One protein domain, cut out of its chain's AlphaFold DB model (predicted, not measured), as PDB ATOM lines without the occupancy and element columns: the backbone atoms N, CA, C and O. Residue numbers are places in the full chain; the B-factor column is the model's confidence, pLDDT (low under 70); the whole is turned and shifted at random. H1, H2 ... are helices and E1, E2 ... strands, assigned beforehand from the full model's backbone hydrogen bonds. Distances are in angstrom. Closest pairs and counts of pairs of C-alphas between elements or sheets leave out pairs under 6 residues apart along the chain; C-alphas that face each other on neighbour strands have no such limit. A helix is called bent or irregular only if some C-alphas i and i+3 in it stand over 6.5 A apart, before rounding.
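This is residues 24 to 120 of the 133 residues of an uncharacterized protein of Thermotogaceae bacterium (UniProt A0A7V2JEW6). A long helix, H2, and a shorter one, H3, folded back at its last end make a helical hairpin, and H3 stands between that end of H2 and a small antiparallel sheet, covering strand E1 at one edge of it. The short helix H1 lies off the first end of H2, and the long stretch 68 to 93 loops back toward that end, doubling on itself through a short pairing before it enters the sheet. The printed part has 97 residues, with three named helices and three named strands in the order H1 H2 H3 E1 E2 E3, and the sheet runs E1 E2 E3. The class is mixed, helices and strands, with under half of the residues in named elements. The whole is only just loose, close to compact, with a radius of gyration of the C-alphas of 15.3 A and spans of 41 by 33 by 23 A.

H1 is residues 24 to 28, beginning at C-alpha 24 (-26.866, -36.672, 32.987). It is irregular, but only just: C-alphas 24 and 27 are 6.6 A apart. H2, residues 34 to 53, is 28.5 A long and begins at C-alpha 34 (-38.638, -22.426, 32.030). H3, residues 59 to 67, measures 12.3 A. E1, residues 94 to 97, and E2, residues 104 to 107, are each 10.1 A long. E3, residues 117 to 119, measures 6.2 A and ends at C-alpha 119 (-6.496, -8.203, 18.527).

H1 is apart from H2. H2 and H3, a hairpin, touch through residues 47 to 51 of H2 alone, closest at the C-alphas of Leu 50 and Ile 66, 6.1 A; they run opposite ways at a shallow tilt of 29 degrees. H3 is on the sheet at a height of 8.7 A, over E1, and runs along the strands, at 22 degrees to E1 on the local plane. The closest C-alphas of H3 and E1 are those of Tyr 63 and Val 96, 6.8 A. H2 is not on the sheet. The strands form a meander, each the antiparallel neighbour of the one before. In the hairpin of E1 and E2, N 96 and O 105 are within hydrogen-bond range at 2.8 A; in that of E2 and E3, N 119 and O 104 are, at 2.8 A. In H2 and H3 every O i to N i+4 pair is within range; in H1 0 of 1 is, and 1 of 2 O i to N i+3 pairs.

The two C-alphas farthest apart, those of Ser 85 and Asp 101, are 42.0 A apart. The printed part has no cut. The link from H3 to E1, 26 residues, is long, and within it residues 82 to 83 pair antiparallel with 89 to 90. Residues 30 to 35, of which 34 and 35 belong to H2, stand free. The mean pLDDT of the printed part is 88.7, and residues 30 to 32 are under 70.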
ATOM      1  N   ASP A  24     -27.206 -36.469  31.572       85.25
ATOM      2  CA  ASP A  24     -26.866 -36.672  32.987       85.25
ATOM      3  C   ASP A  24     -26.636 -35.359  33.748       85.25
ATOM      4  O   ASP A  24     -26.669 -35.344  34.980       85.25
ATOM      5  N   MET A  25     -26.444 -34.254  33.019       84.12
ATOM      6  CA  MET A  25     -26.278 -32.917  33.585       84.12
ATOM      7  C   MET A  25     -27.609 -32.178  33.750       84.12
ATOM      8  O   MET A  25     -27.691 -31.266  34.568       84.12
ATOM      9  N   LEU A  26     -28.675 -32.599  33.055       80.62
ATOM     10  CA  LEU A  26     -29.993 -31.946  33.112       80.62
ATOM     11  C   LEU A  26     -30.559 -31.856  34.537       80.62
ATOM     12  O   LEU A  26     -31.247 -30.894  34.865       80.62
ATOM     13  N   LYS A  27     -30.228 -32.821  35.402       82.50
ATOM     14  CA  LYS A  27     -30.633 -32.835  36.818       82.50
ATOM     15  C   LYS A  27     -30.051 -31.685  37.651       82.50
ATOM     16  O   LYS A  27     -30.501 -31.473  38.771       82.50
ATOM     17  N   TYR A  28     -29.043 -30.978  37.137       82.31
ATOM     18  CA  TYR A  28     -28.415 -29.826  37.790       82.31
ATOM     19  C   TYR A  28     -28.934 -28.481  37.257       82.31
ATOM     20  O   TYR A  28     -28.477 -27.430  37.698       82.31
ATOM     21  N   GLU A  29     -29.898 -28.477  36.332       79.00
ATOM     22  CA  GLU A  29     -30.479 -27.257  35.745       79.00
ATOM     23  C   GLU A  29     -31.539 -26.587  36.659       79.00
ATOM     24  O   GLU A  29     -32.232 -25.655  36.256       79.00
ATOM     25  N   ASN A  30     -31.661 -27.033  37.916       64.56
ATOM     26  CA  ASN A  30     -32.768 -26.745  38.846       64.56
ATOM     27  C   ASN A  30     -32.981 -25.263  39.218       64.56
ATOM     28  O   ASN A  30     -33.954 -24.941  39.893       64.56
ATOM     29  N   HIS A  31     -32.101 -24.352  38.798       61.97
ATOM     30  CA  HIS A  31     -32.136 -22.938  39.189       61.97
ATOM     31  C   HIS A  31     -32.579 -21.983  38.074       61.97
ATOM     32  O   HIS A  31     -32.412 -20.770  38.210       61.97
ATOM     33  N   ARG A  32     -33.127 -22.489  36.963       66.25
ATOM     34  CA  ARG A  32     -33.568 -21.636  35.850       66.25
ATOM     35  C   ARG A  32     -35.064 -21.677  35.625       66.25
ATOM     36  O   ARG A  32     -35.683 -22.735  35.641       66.25
ATOM     37  N   SER A  33     -35.625 -20.506  35.334       72.50
ATOM     38  CA  SER A  33     -36.997 -20.414  34.853       72.50
ATOM     39  C   SER A  33     -37.139 -21.158  33.523       72.50
ATOM     40  O   SER A  33     -36.234 -21.151  32.681       72.50
ATOM     41  N   GLU A  34     -38.304 -21.766  33.299       74.75
ATOM     42  CA  GLU A  34     -38.638 -22.426  32.030       74.75
ATOM     43  C   GLU A  34     -38.453 -21.474  30.836       74.75
ATOM     44  O   GLU A  34     -38.002 -21.870  29.761       74.75
ATOM     45  N   PHE A  35     -38.737 -20.188  31.051       74.69
ATOM     46  CA  PHE A  35     -38.499 -19.128  30.083       74.69
ATOM     47  C   PHE A  35     -37.015 -19.013  29.709       74.69
ATOM     48  O   PHE A  35     -36.684 -19.114  28.531       74.69
ATOM     49  N   SER A  36     -36.109 -18.908  30.687       77.19
ATOM     50  CA  SER A  36     -34.657 -18.848  30.444       77.19
ATOM     51  C   SER A  36     -34.141 -20.083  29.689       77.19
ATOM     52  O   SER A  36     -33.318 -19.982  28.773       77.19
ATOM     53  N   MET A  37     -34.700 -21.256  29.993       81.69
ATOM     54  CA  MET A  37     -34.387 -22.498  29.284       81.69
ATOM     55  C   MET A  37     -34.843 -22.475  27.824       81.69
ATOM     56  O   MET A  37     -34.073 -22.838  26.930       81.69
ATOM     57  N   LYS A  38     -36.068 -22.007  27.559       83.19
ATOM     58  CA  LYS A  38     -36.580 -21.822  26.193       83.19
ATOM     59  C   LYS A  38     -35.690 -20.862  25.405       83.19
ATOM     60  O   LYS A  38     -35.280 -21.204  24.299       83.19
ATOM     61  N   GLN A  39     -35.304 -19.729  25.993       85.94
ATOM     62  CA  GLN A  39     -34.397 -18.758  25.365       85.94
ATOM     63  C   GLN A  39     -33.066 -19.386  24.950       85.94
ATOM     64  O   GLN A  39     -32.583 -19.181  23.835       85.94
ATOM     65  N   SER A  40     -32.453 -20.164  25.846       88.00
ATOM     66  CA  SER A  40     -31.177 -20.814  25.555       88.00
ATOM     67  C   SER A  40     -31.299 -21.858  24.442       88.00
ATOM     68  O   SER A  40     -30.422 -21.933  23.585       88.00
ATOM     69  N   ARG A  41     -32.390 -22.631  24.419       88.19
ATOM     70  CA  ARG A  41     -32.662 -23.620  23.366       88.19
ATOM     71  C   ARG A  41     -32.915 -22.964  22.011       88.19
ATOM     72  O   ARG A  41     -32.362 -23.423  21.015       88.19
ATOM     73  N   PHE A  42     -33.682 -21.872  21.965       90.50
ATOM     74  CA  PHE A  42     -33.916 -21.131  20.721       90.50
ATOM     75  C   PHE A  42     -32.618 -20.586  20.129       90.50
ATOM     76  O   PHE A  42     -32.386 -20.768  18.939       90.50
ATOM     77  N   ARG A  43     -31.732 -20.013  20.954       91.12
ATOM     78  CA  ARG A  43     -30.406 -19.567  20.496       91.12
ATOM     79  C   ARG A  43     -29.580 -20.710  19.910       91.12
ATOM     80  O   ARG A  43     -28.982 -20.534  18.853       91.12
ATOM     81  N   LEU A  44     -29.585 -21.885  20.542       91.00
ATOM     82  CA  LEU A  44     -28.870 -23.056  20.027       91.00
ATOM     83  C   LEU A  44     -29.406 -23.488  18.651       91.00
ATOM     84  O   LEU A  44     -28.626 -23.675  17.720       91.00
ATOM     85  N   LEU A  45     -30.732 -23.561  18.495       90.69
ATOM     86  CA  LEU A  45     -31.371 -23.873  17.211       90.69
ATOM     87  C   LEU A  45     -31.061 -22.820  16.137       90.69
ATOM     88  O   LEU A  45     -30.808 -23.174  14.983       90.69
ATOM     89  N   THR A  46     -31.040 -21.534  16.506       93.50
ATOM     90  CA  THR A  46     -30.624 -20.446  15.614       93.50
ATOM     91  C   THR A  46     -29.196 -20.678  15.120       93.50
ATOM     92  O   THR A  46     -28.966 -20.645  13.912       93.50
ATOM     93  N   ILE A  47     -28.248 -20.977  16.015       93.06
ATOM     94  CA  ILE A  47     -26.849 -21.245  15.641       93.06
ATOM     95  C   ILE A  47     -26.764 -22.438  14.681       93.06
ATOM     96  O   ILE A  47     -26.128 -22.330  13.632       93.06
ATOM     97  N   GLU A  48     -27.436 -23.554  14.982       91.75
ATOM     98  CA  GLU A  48     -27.435 -24.744  14.119       91.75
ATOM     99  C   GLU A  48     -27.993 -24.436  12.716       91.75
ATOM    100  O   GLU A  48     -27.411 -24.833  11.700       91.75
ATOM    101  N   LYS A  49     -29.108 -23.700  12.642       93.56
ATOM    102  CA  LYS A  49     -29.746 -23.295  11.381       93.56
ATOM    103  C   LYS A  49     -28.842 -22.368  10.569       93.56
ATOM    104  O   LYS A  49     -28.638 -22.601   9.376       93.56
ATOM    105  N   LEU A  50     -28.296 -21.330  11.200       94.56
ATOM    106  CA  LEU A  50     -27.433 -20.355  10.536       94.56
ATOM    107  C   LEU A  50     -26.138 -20.995  10.048       94.56
ATOM    108  O   LEU A  50     -25.718 -20.722   8.928       94.56
ATOM    109  N   SER A  51     -25.558 -21.902  10.829       92.56
ATOM    110  CA  SER A  51     -24.331 -22.601  10.447       92.56
ATOM    111  C   SER A  51     -24.524 -23.459   9.198       92.56
ATOM    112  O   SER A  51     -23.659 -23.479   8.324       92.56
ATOM    113  N   LYS A  52     -25.690 -24.103   9.050       92.88
ATOM    114  CA  LYS A  52     -26.057 -24.819   7.816       92.88
ATOM    115  C   LYS A  52     -26.294 -23.863   6.646       92.88
ATOM    116  O   LYS A  52     -25.828 -24.134   5.541       92.88
ATOM    117  N   ARG A  53     -27.004 -22.753   6.879       95.00
ATOM    118  CA  ARG A  53     -27.361 -21.769   5.840       95.00
ATOM    119  C   ARG A  53     -26.148 -21.011   5.298       95.00
ATOM    120  O   ARG A  53     -26.093 -20.717   4.112       95.00
ATOM    121  N   LEU A  54     -25.184 -20.702   6.159       95.44
ATOM    122  CA  LEU A  54     -24.020 -19.865   5.855       95.44
ATOM    123  C   LEU A  54     -22.752 -20.691   5.574       95.44
ATOM    124  O   LEU A  54     -21.664 -20.131   5.467       95.44
ATOM    125  N   LYS A  55     -22.879 -22.018   5.417       94.00
ATOM    126  CA  LYS A  55     -21.759 -22.965   5.265       94.00
ATOM    127  C   LYS A  55     -20.831 -22.714   4.068       94.00
ATOM    128  O   LYS A  55     -19.762 -23.309   4.012       94.00
ATOM    129  N   ASN A  56     -21.247 -21.883   3.114       95.50
ATOM    130  CA  ASN A  56     -20.473 -21.552   1.916       95.50
ATOM    131  C   ASN A  56     -19.731 -20.211   2.036       95.50
ATOM    132  O   ASN A  56     -18.953 -19.876   1.153       95.50
ATOM    133  N   LEU A  57     -19.966 -19.435   3.101       96.38
ATOM    134  CA  LEU A  57     -19.251 -18.177   3.324       96.38
ATOM    135  C   LEU A  57     -17.839 -18.428   3.868       96.38
ATOM    136  O   LEU A  57     -17.643 -19.434   4.570       96.38
ATOM    137  N   PRO A  58     -16.884 -17.509   3.629       94.44
ATOM    138  CA  PRO A  58     -15.594 -17.503   4.315       94.44
ATOM    139  C   PRO A  58     -15.766 -17.634   5.840       94.44
ATOM    140  O   PRO A  58     -16.736 -17.089   6.373       94.44
ATOM    141  N   PRO A  59     -14.874 -18.341   6.565       91.06
ATOM    142  CA  PRO A  59     -15.050 -18.610   7.996       91.06
ATOM    143  C   PRO A  59     -15.306 -17.358   8.844       91.06
ATOM    144  O   PRO A  59     -16.267 -17.333   9.608       91.06
ATOM    145  N   GLU A  60     -14.508 -16.303   8.666       91.94
ATOM    146  CA  GLU A  60     -14.676 -15.038   9.395       91.94
ATOM    147  C   GLU A  60     -16.059 -14.424   9.141       91.94
ATOM    148  O   GLU A  60     -16.823 -14.189  10.076       91.94
ATOM    149  N   GLU A  61     -16.425 -14.246   7.868       94.50
ATOM    150  CA  GLU A  61     -17.718 -13.681   7.473       94.50
ATOM    151  C   GLU A  61     -18.888 -14.527   7.995       94.50
ATOM    152  O   GLU A  61     -19.888 -13.998   8.485       94.50
ATOM    153  N   ARG A  62     -18.758 -15.855   7.925       95.12
ATOM    154  CA  ARG A  62     -19.751 -16.809   8.420       95.12
ATOM    155  C   ARG A  62     -19.998 -16.619   9.909       95.12
ATOM    156  O   ARG A  62     -21.153 -16.477  10.306       95.12
ATOM    157  N   TYR A  63     -18.945 -16.637  10.722       95.25
ATOM    158  CA  TYR A  63     -19.080 -16.543  12.174       95.25
ATOM    159  C   TYR A  63     -19.555 -15.163  12.606       95.25
ATOM    160  O   TYR A  63     -20.450 -15.085  13.445       95.25
ATOM    161  N   ILE A  64     -19.062 -14.094  11.974       96.25
ATOM    162  CA  ILE A  64     -19.570 -12.739  12.207       96.25
ATOM    163  C   ILE A  64     -21.077 -12.702  11.931       96.25
ATOM    164  O   ILE A  64     -21.844 -12.376  12.830       96.25
ATOM    165  N   LYS A  65     -21.540 -13.156  10.758       96.81
ATOM    166  CA  LYS A  65     -22.978 -13.165  10.426       96.81
ATOM    167  C   LYS A  65     -23.830 -14.015  11.372       96.81
ATOM    168  O   LYS A  65     -24.979 -13.655  11.624       96.81
ATOM    169  N   ILE A  66     -23.307 -15.130  11.887       95.94
ATOM    170  CA  ILE A  66     -24.002 -15.928  12.911       95.94
ATOM    171  C   ILE A  66     -24.167 -15.101  14.192       95.94
ATOM    172  O   ILE A  66     -25.280 -14.983  14.708       95.94
ATOM    173  N   LEU A  67     -23.081 -14.502  14.686       95.88
ATOM    174  CA  LEU A  67     -23.052 -13.734  15.935       95.88
ATOM    175  C   LEU A  67     -23.867 -12.434  15.849       95.88
ATOM    176  O   LEU A  67     -24.427 -11.994  16.849       95.88
ATOM    177  N   SER A  68     -24.000 -11.858  14.653       96.62
ATOM    178  CA  SER A  68     -24.816 -10.670  14.370       96.62
ATOM    179  C   SER A  68     -26.317 -10.953  14.258       96.62
ATOM    180  O   SER A  68     -27.076 -10.033  13.968       96.62
ATOM    181  N   SER A  69     -26.775 -12.196  14.442       95.81
ATOM    182  CA  SER A  69     -28.166 -12.555  14.159       95.81
ATOM    183  C   SER A  69     -29.172 -12.031  15.186       95.81
ATOM    184  O   SER A  69     -29.048 -12.259  16.396       95.81
ATOM    185  N   HIS A  70     -30.249 -11.445  14.656       95.00
ATOM    186  CA  HIS A  70     -31.471 -11.089  15.382       95.00
ATOM    187  C   HIS A  70     -32.648 -12.044  15.124       95.00
ATOM    188  O   HIS A  70     -33.790 -11.706  15.431       95.00
ATOM    189  N   GLU A  71     -32.412 -13.236  14.557       91.88
ATOM    190  CA  GLU A  71     -33.481 -14.236  14.415       91.88
ATOM    191  C   GLU A  71     -34.032 -14.640  15.793       91.88
ATOM    192  O   GLU A  71     -33.280 -14.762  16.762       91.88
ATOM    193  N   ASN A  72     -35.346 -14.887  15.854       84.31
ATOM    194  CA  ASN A  72     -36.092 -15.263  17.060       84.31
ATOM    195  C   ASN A  72     -36.149 -14.181  18.154       84.31
ATOM    196  O   ASN A  72     -36.153 -14.520  19.335       84.31
ATOM    197  N   TYR A  73     -36.228 -12.895  17.782       80.56
ATOM    198  CA  TYR A  73     -36.482 -11.803  18.733       80.56
ATOM    199  C   TYR A  73     -37.675 -12.114  19.665       80.56
ATOM    200  O   TYR A  73     -38.704 -12.589  19.179       80.56
ATOM    201  N   PRO A  74     -37.572 -11.856  20.985       76.88
ATOM    202  CA  PRO A  74     -36.462 -11.196  21.693       76.88
ATOM    203  C   PRO A  74     -35.290 -12.123  22.082       76.88
ATOM    204  O   PRO A  74     -34.348 -11.688  22.734       76.88
ATOM    205  N   PHE A  75     -35.304 -13.398  21.688       83.19
ATOM    206  CA  PHE A  75     -34.308 -14.420  22.047       83.19
ATOM    207  C   PHE A  75     -33.170 -14.514  21.022       83.19
ATOM    208  O   PHE A  75     -32.811 -15.595  20.546       83.19
ATOM    209  N   THR A  76     -32.620 -13.356  20.669       90.88
ATOM    210  CA  THR A  76     -31.596 -13.209  19.634       90.88
ATOM    211  C   THR A  76     -30.212 -13.654  20.112       90.88
ATOM    212  O   THR A  76     -29.961 -13.823  21.308       90.88
ATOM    213  N   LEU A  77     -29.282 -13.844  19.168       92.69
ATOM    214  CA  LEU A  77     -27.857 -14.011  19.484       92.69
ATOM    215  C   LEU A  77     -27.199 -12.650  19.751       92.69
ATOM    216  O   LEU A  77     -26.429 -12.493  20.701       92.69
ATOM    217  N   CYS A  78     -27.556 -11.652  18.943       94.88
ATOM    218  CA  CYS A  78     -27.141 -10.270  19.116       94.88
ATOM    219  C   CYS A  78     -28.169  -9.514  19.977       94.88
ATOM    220  O   CYS A  78     -29.201  -9.062  19.475       94.88
ATOM    221  N   ILE A  79     -27.918  -9.411  21.285       91.25
ATOM    222  CA  ILE A  79     -28.787  -8.730  22.254       91.25
ATOM    223  C   ILE A  79     -28.333  -7.284  22.404       91.25
ATOM    224  O   ILE A  79     -27.183  -7.023  22.764       91.25
ATOM    225  N   HIS A  80     -29.244  -6.351  22.143       90.00
ATOM    226  CA  HIS A  80     -28.995  -4.921  22.272       90.00
ATOM    227  C   HIS A  80     -29.604  -4.439  23.577       90.00
ATOM    228  O   HIS A  80     -30.823  -4.391  23.701       90.00
ATOM    229  N   ASP A  81     -28.727  -4.087  24.511       81.12
ATOM    230  CA  ASP A  81     -29.042  -3.215  25.637       81.12
ATOM    231  C   ASP A  81     -30.308  -3.608  26.422       81.12
ATOM    232  O   ASP A  81     -31.184  -2.791  26.708       81.12
ATOM    233  N   LEU A  82     -30.416  -4.906  26.725       82.06
ATOM    234  CA  LEU A  82     -31.552  -5.481  27.429       82.06
ATOM    235  C   LEU A  82     -31.450  -5.136  28.912       82.06
ATOM    236  O   LEU A  82     -30.527  -5.591  29.591       82.06
ATOM    237  N   GLU A  83     -32.411  -4.368  29.410       83.25
ATOM    238  CA  GLU A  83     -32.571  -4.120  30.837       83.25
ATOM    239  C   GLU A  83     -33.225  -5.331  31.509       83.25
ATOM    240  O   GLU A  83     -34.265  -5.836  31.081       83.25
ATOM    241  N   LEU A  84     -32.567  -5.839  32.544       81.31
ATOM    242  CA  LEU A  84     -33.051  -6.915  33.388       81.31
ATOM    243  C   LEU A  84     -33.883  -6.346  34.538       81.31
ATOM    244  O   LEU A  84     -33.762  -5.184  34.914       81.31
ATOM    245  N   SER A  85     -34.688  -7.204  35.164       80.06
ATOM    246  CA  SER A  85     -35.537  -6.834  36.303       80.06
ATOM    247  C   SER A  85     -34.770  -6.302  37.522       80.06
ATOM    248  O   SER A  85     -35.380  -5.704  38.400       80.06
ATOM    249  N   ASP A  86     -33.459  -6.541  37.608       84.06
ATOM    250  CA  ASP A  86     -32.577  -6.034  38.666       84.06
ATOM    251  C   ASP A  86     -31.875  -4.711  38.290       84.06
ATOM    252  O   ASP A  86     -30.924  -4.306  38.958       84.06
ATOM    253  N   GLY A  87     -32.314  -4.053  37.209       85.06
ATOM    254  CA  GLY A  87     -31.761  -2.795  36.699       85.06
ATOM    255  C   GLY A  87     -30.426  -2.946  35.962       85.06
ATOM    256  O   GLY A  87     -29.861  -1.957  35.492       85.06
ATOM    257  N   LYS A  88     -29.885  -4.166  35.836       84.31
ATOM    258  CA  LYS A  88     -28.667  -4.405  35.052       84.31
ATOM    259  C   LYS A  88     -28.979  -4.402  33.564       84.31
ATOM    260  O   LYS A  88     -30.042  -4.835  33.137       84.31
ATOM    261  N   ARG A  89     -28.001  -3.988  32.761       84.94
ATOM    262  CA  ARG A  89     -28.101  -3.983  31.297       84.94
ATOM    263  C   ARG A  89     -27.171  -5.030  30.710       84.94
ATOM    264  O   ARG A  89     -26.026  -5.163  31.141       84.94
ATOM    265  N   VAL A  90     -27.664  -5.780  29.733       86.25
ATOM    266  CA  VAL A  90     -26.911  -6.835  29.052       86.25
ATOM    267  C   VAL A  90     -26.804  -6.505  27.572       86.25
ATOM    268  O   VAL A  90     -27.803  -6.221  26.913       86.25
ATOM    269  N   LYS A  91     -25.586  -6.596  27.032       90.00
ATOM    270  CA  LYS A  91     -25.323  -6.502  25.594       90.00
ATOM    271  C   LYS A  91     -24.405  -7.631  25.128       90.00
ATOM    272  O   LYS A  91     -23.587  -8.129  25.901       90.00
ATOM    273  N   THR A  92     -24.520  -8.010  23.859       92.94
ATOM    274  CA  THR A  92     -23.602  -8.964  23.220       92.94
ATOM    275  C   THR A  92     -22.341  -8.247  22.740       92.94
ATOM    276  O   THR A  92     -22.436  -7.277  21.997       92.94
ATOM    277  N   PHE A  93     -21.171  -8.768  23.103       94.38
ATOM    278  CA  PHE A  93     -19.899  -8.542  22.407       94.38
ATOM    279  C   PHE A  93     -19.474  -9.855  21.736       94.38
ATOM    280  O   PHE A  93     -20.008 -10.917  22.070       94.38
ATOM    281  N   ALA A  94     -18.544  -9.808  20.783       95.88
ATOM    282  CA  ALA A  94     -18.127 -11.013  20.065       95.88
ATOM    283  C   ALA A  94     -16.627 -11.107  19.844       95.88
ATOM    284  O   ALA A  94     -15.904 -10.114  19.758       95.88
ATOM    285  N   THR A  95     -16.188 -12.348  19.679       95.75
ATOM    286  CA  THR A  95     -14.837 -12.697  19.262       95.75
ATOM    287  C   THR A  95     -14.906 -13.877  18.299       95.75
ATOM    288  O   THR A  95     -15.666 -14.818  18.517       95.75
ATOM    289  N   VAL A  96     -14.115 -13.820  17.232       94.88
ATOM    290  CA  VAL A  96     -13.885 -14.903  16.277       94.88
ATOM    291  C   VAL A  96     -12.393 -15.208  16.308       94.88
ATOM    292  O   VAL A  96     -11.577 -14.312  16.117       94.88
ATOM    293  N   VAL A  97     -12.044 -16.462  16.586       92.62
ATOM    294  CA  VAL A  97     -10.653 -16.906  16.734       92.62
ATOM    295  C   VAL A  97     -10.325 -17.886  15.615       92.62
ATOM    296  O   VAL A  97     -10.937 -18.951  15.524       92.62
ATOM    297  N   GLY A  98      -9.360 -17.527  14.774       90.50
ATOM    298  CA  GLY A  98      -8.734 -18.423  13.813       90.50
ATOM    299  C   GLY A  98      -7.648 -19.241  14.504       90.50
ATOM    300  O   GLY A  98      -6.586 -18.735  14.856       90.50
ATOM    301  N   SER A  99      -7.901 -20.528  14.737       84.12
ATOM    302  CA  SER A  99      -6.930 -21.397  15.419       84.12
ATOM    303  C   SER A  99      -5.718 -21.746  14.551       84.12
ATOM    304  O   SER A  99      -4.679 -22.123  15.081       84.12
ATOM    305  N   THR A 100      -5.848 -21.654  13.225       85.75
ATOM    306  CA  THR A 100      -4.789 -22.004  12.266       85.75
ATOM    307  C   THR A 100      -3.799 -20.872  12.021       85.75
ATOM    308  O   THR A 100      -2.631 -21.139  11.767       85.75
ATOM    309  N   ASP A 101      -4.254 -19.621  12.077       84.69
ATOM    310  CA  ASP A 101      -3.449 -18.419  11.821       84.69
ATOM    311  C   ASP A 101      -3.189 -17.593  13.092       84.69
ATOM    312  O   ASP A 101      -2.433 -16.624  13.055       84.69
ATOM    313  N   GLY A 102      -3.793 -17.975  14.221       84.44
ATOM    314  CA  GLY A 102      -3.677 -17.268  15.493       84.44
ATOM    315  C   GLY A 102      -4.381 -15.909  15.505       84.44
ATOM    316  O   GLY A 102      -4.191 -15.143  16.452       84.44
ATOM    317  N   ARG A 103      -5.180 -15.587  14.479       88.50
ATOM    318  CA  ARG A 103      -5.842 -14.286  14.353       88.50
ATOM    319  C   ARG A 103      -7.085 -14.240  15.232       88.50
ATOM    320  O   ARG A 103      -7.902 -15.160  15.246       88.50
ATOM    321  N   ILE A 104      -7.244 -13.144  15.968       93.12
ATOM    322  CA  ILE A 104      -8.420 -12.893  16.801       93.12
ATOM    323  C   ILE A 104      -9.105 -11.637  16.296       93.12
ATOM    324  O   ILE A 104      -8.536 -10.555  16.364       93.12
ATOM    325  N   LEU A 105     -10.345 -11.763  15.838       95.12
ATOM    326  CA  LEU A 105     -11.200 -10.631  15.508       95.12
ATOM    327  C   LEU A 105     -12.182 -10.412  16.653       95.12
ATOM    328  O   LEU A 105     -12.936 -11.321  16.993       95.12
ATOM    329  N   ALA A 106     -12.220  -9.219  17.232       96.00
ATOM    330  CA  ALA A 106     -13.143  -8.896  18.313       96.00
ATOM    331  C   ALA A 106     -13.896  -7.594  18.051       96.00
ATOM    332  O   ALA A 106     -13.405  -6.690  17.378       96.00
ATOM    333  N   THR A 107     -15.088  -7.487  18.625       95.94
ATOM    334  CA  THR A 107     -15.818  -6.227  18.719       95.94
ATOM    335  C   THR A 107     -16.349  -6.052  20.135       95.94
ATOM    336  O   THR A 107     -16.862  -6.997  20.736       95.94
ATOM    337  N   PHE A 108     -16.192  -4.842  20.674       93.19
ATOM    338  CA  PHE A 108     -16.697  -4.452  21.997       93.19
ATOM    339  C   PHE A 108     -18.123  -3.888  21.936       93.19
ATOM    340  O   PHE A 108     -18.731  -3.586  22.968       93.19
ATOM    341  N   ASP A 109     -18.662  -3.781  20.725       94.44
ATOM    342  CA  ASP A 109     -20.033  -3.402  20.430       94.44
ATOM    343  C   ASP A 109     -20.838  -4.613  19.962       94.44
ATOM    344  O   ASP A 109     -20.332  -5.733  19.870       94.44
ATOM    345  N   ASN A 110     -22.120  -4.405  19.675       95.50
ATOM    346  CA  ASN A 110     -22.947  -5.477  19.147       95.50
ATOM    347  C   ASN A 110     -22.459  -5.912  17.757       95.50
ATOM    348  O   ASN A 110     -22.317  -5.064  16.878       95.50
ATOM    349  N   PRO A 111     -22.307  -7.219  17.487       96.00
ATOM    350  CA  PRO A 111     -21.715  -7.716  16.238       96.00
ATOM    351  C   PRO A 111     -22.402  -7.286  14.940       96.00
ATOM    352  O   PRO A 111     -21.819  -7.402  13.867       96.00
ATOM    353  N   CYS A 112     -23.657  -6.840  14.983       95.88
ATOM    354  CA  CYS A 112     -24.376  -6.400  13.788       95.88
ATOM    355  C   CYS A 112     -24.001  -4.992  13.305       95.88
ATOM    356  O   CYS A 112     -24.278  -4.675  12.153       95.88
ATOM    357  N   TYR A 113     -23.418  -4.149  14.163       94.31
ATOM    358  CA  TYR A 113     -22.969  -2.797  13.797       94.31
ATOM    359  C   TYR A 113     -21.544  -2.491  14.270       94.31
ATOM    360  O   TYR A 113     -20.912  -1.558  13.780       94.31
ATOM    361  N   GLY A 114     -21.035  -3.261  15.229       92.44
ATOM    362  CA  GLY A 114     -19.702  -3.115  15.776       92.44
ATOM    363  C   GLY A 114     -18.637  -3.420  14.734       92.44
ATOM    364  O   GLY A 114     -18.713  -4.401  13.990       92.44
ATOM    365  N   LYS A 115     -17.598  -2.586  14.703       94.56
ATOM    366  CA  LYS A 115     -16.419  -2.852  13.885       94.56
ATOM    367  C   LYS A 115     -15.609  -3.970  14.539       94.56
ATOM    368  O   LYS A 115     -15.207  -3.837  15.696       94.56
ATOM    369  N   PHE A 116     -15.369  -5.051  13.800       95.62
ATOM    370  CA  PHE A 116     -14.420  -6.081  14.211       95.62
ATOM    371  C   PHE A 116     -12.996  -5.573  13.998       95.62
ATOM    372  O   PHE A 116     -12.660  -5.051  12.933       95.62
ATOM    373  N   GLN A 117     -12.177  -5.697  15.034       95.00
ATOM    374  CA  GLN A 117     -10.777  -5.300  15.048       95.00
ATOM    375  C   GLN A 117      -9.921  -6.527  15.328       95.00
ATOM    376  O   GLN A 117     -10.306  -7.388  16.122       95.00
ATOM    377  N   GLU A 118      -8.765  -6.604  14.678       93.94
ATOM    378  CA  GLU A 118      -7.796  -7.652  14.964       93.94
ATOM    379  C   GLU A 118      -7.087  -7.349  16.290       93.94
ATOM    380  O   GLU A 118      -6.501  -6.280  16.467       93.94
ATOM    381  N   ILE A 119      -7.170  -8.281  17.236       89.12
ATOM    382  CA  ILE A 119      -6.496  -8.203  18.527       89.12
ATOM    383  C   ILE A 119      -5.146  -8.890  18.384       89.12
ATOM    384  O   ILE A 119      -5.066 -10.102  18.184       89.12
ATOM    385  N   ASN A 120      -4.074  -8.110  18.502       73.12
ATOM    386  CA  ASN A 120      -2.725  -8.649  18.470       73.12
ATOM    387  C   ASN A 120      -2.425  -9.342  19.805       73.12
ATOM    388  O   ASN A 120      -2.243  -8.689  20.830       73.12
TER     389      ASN A 120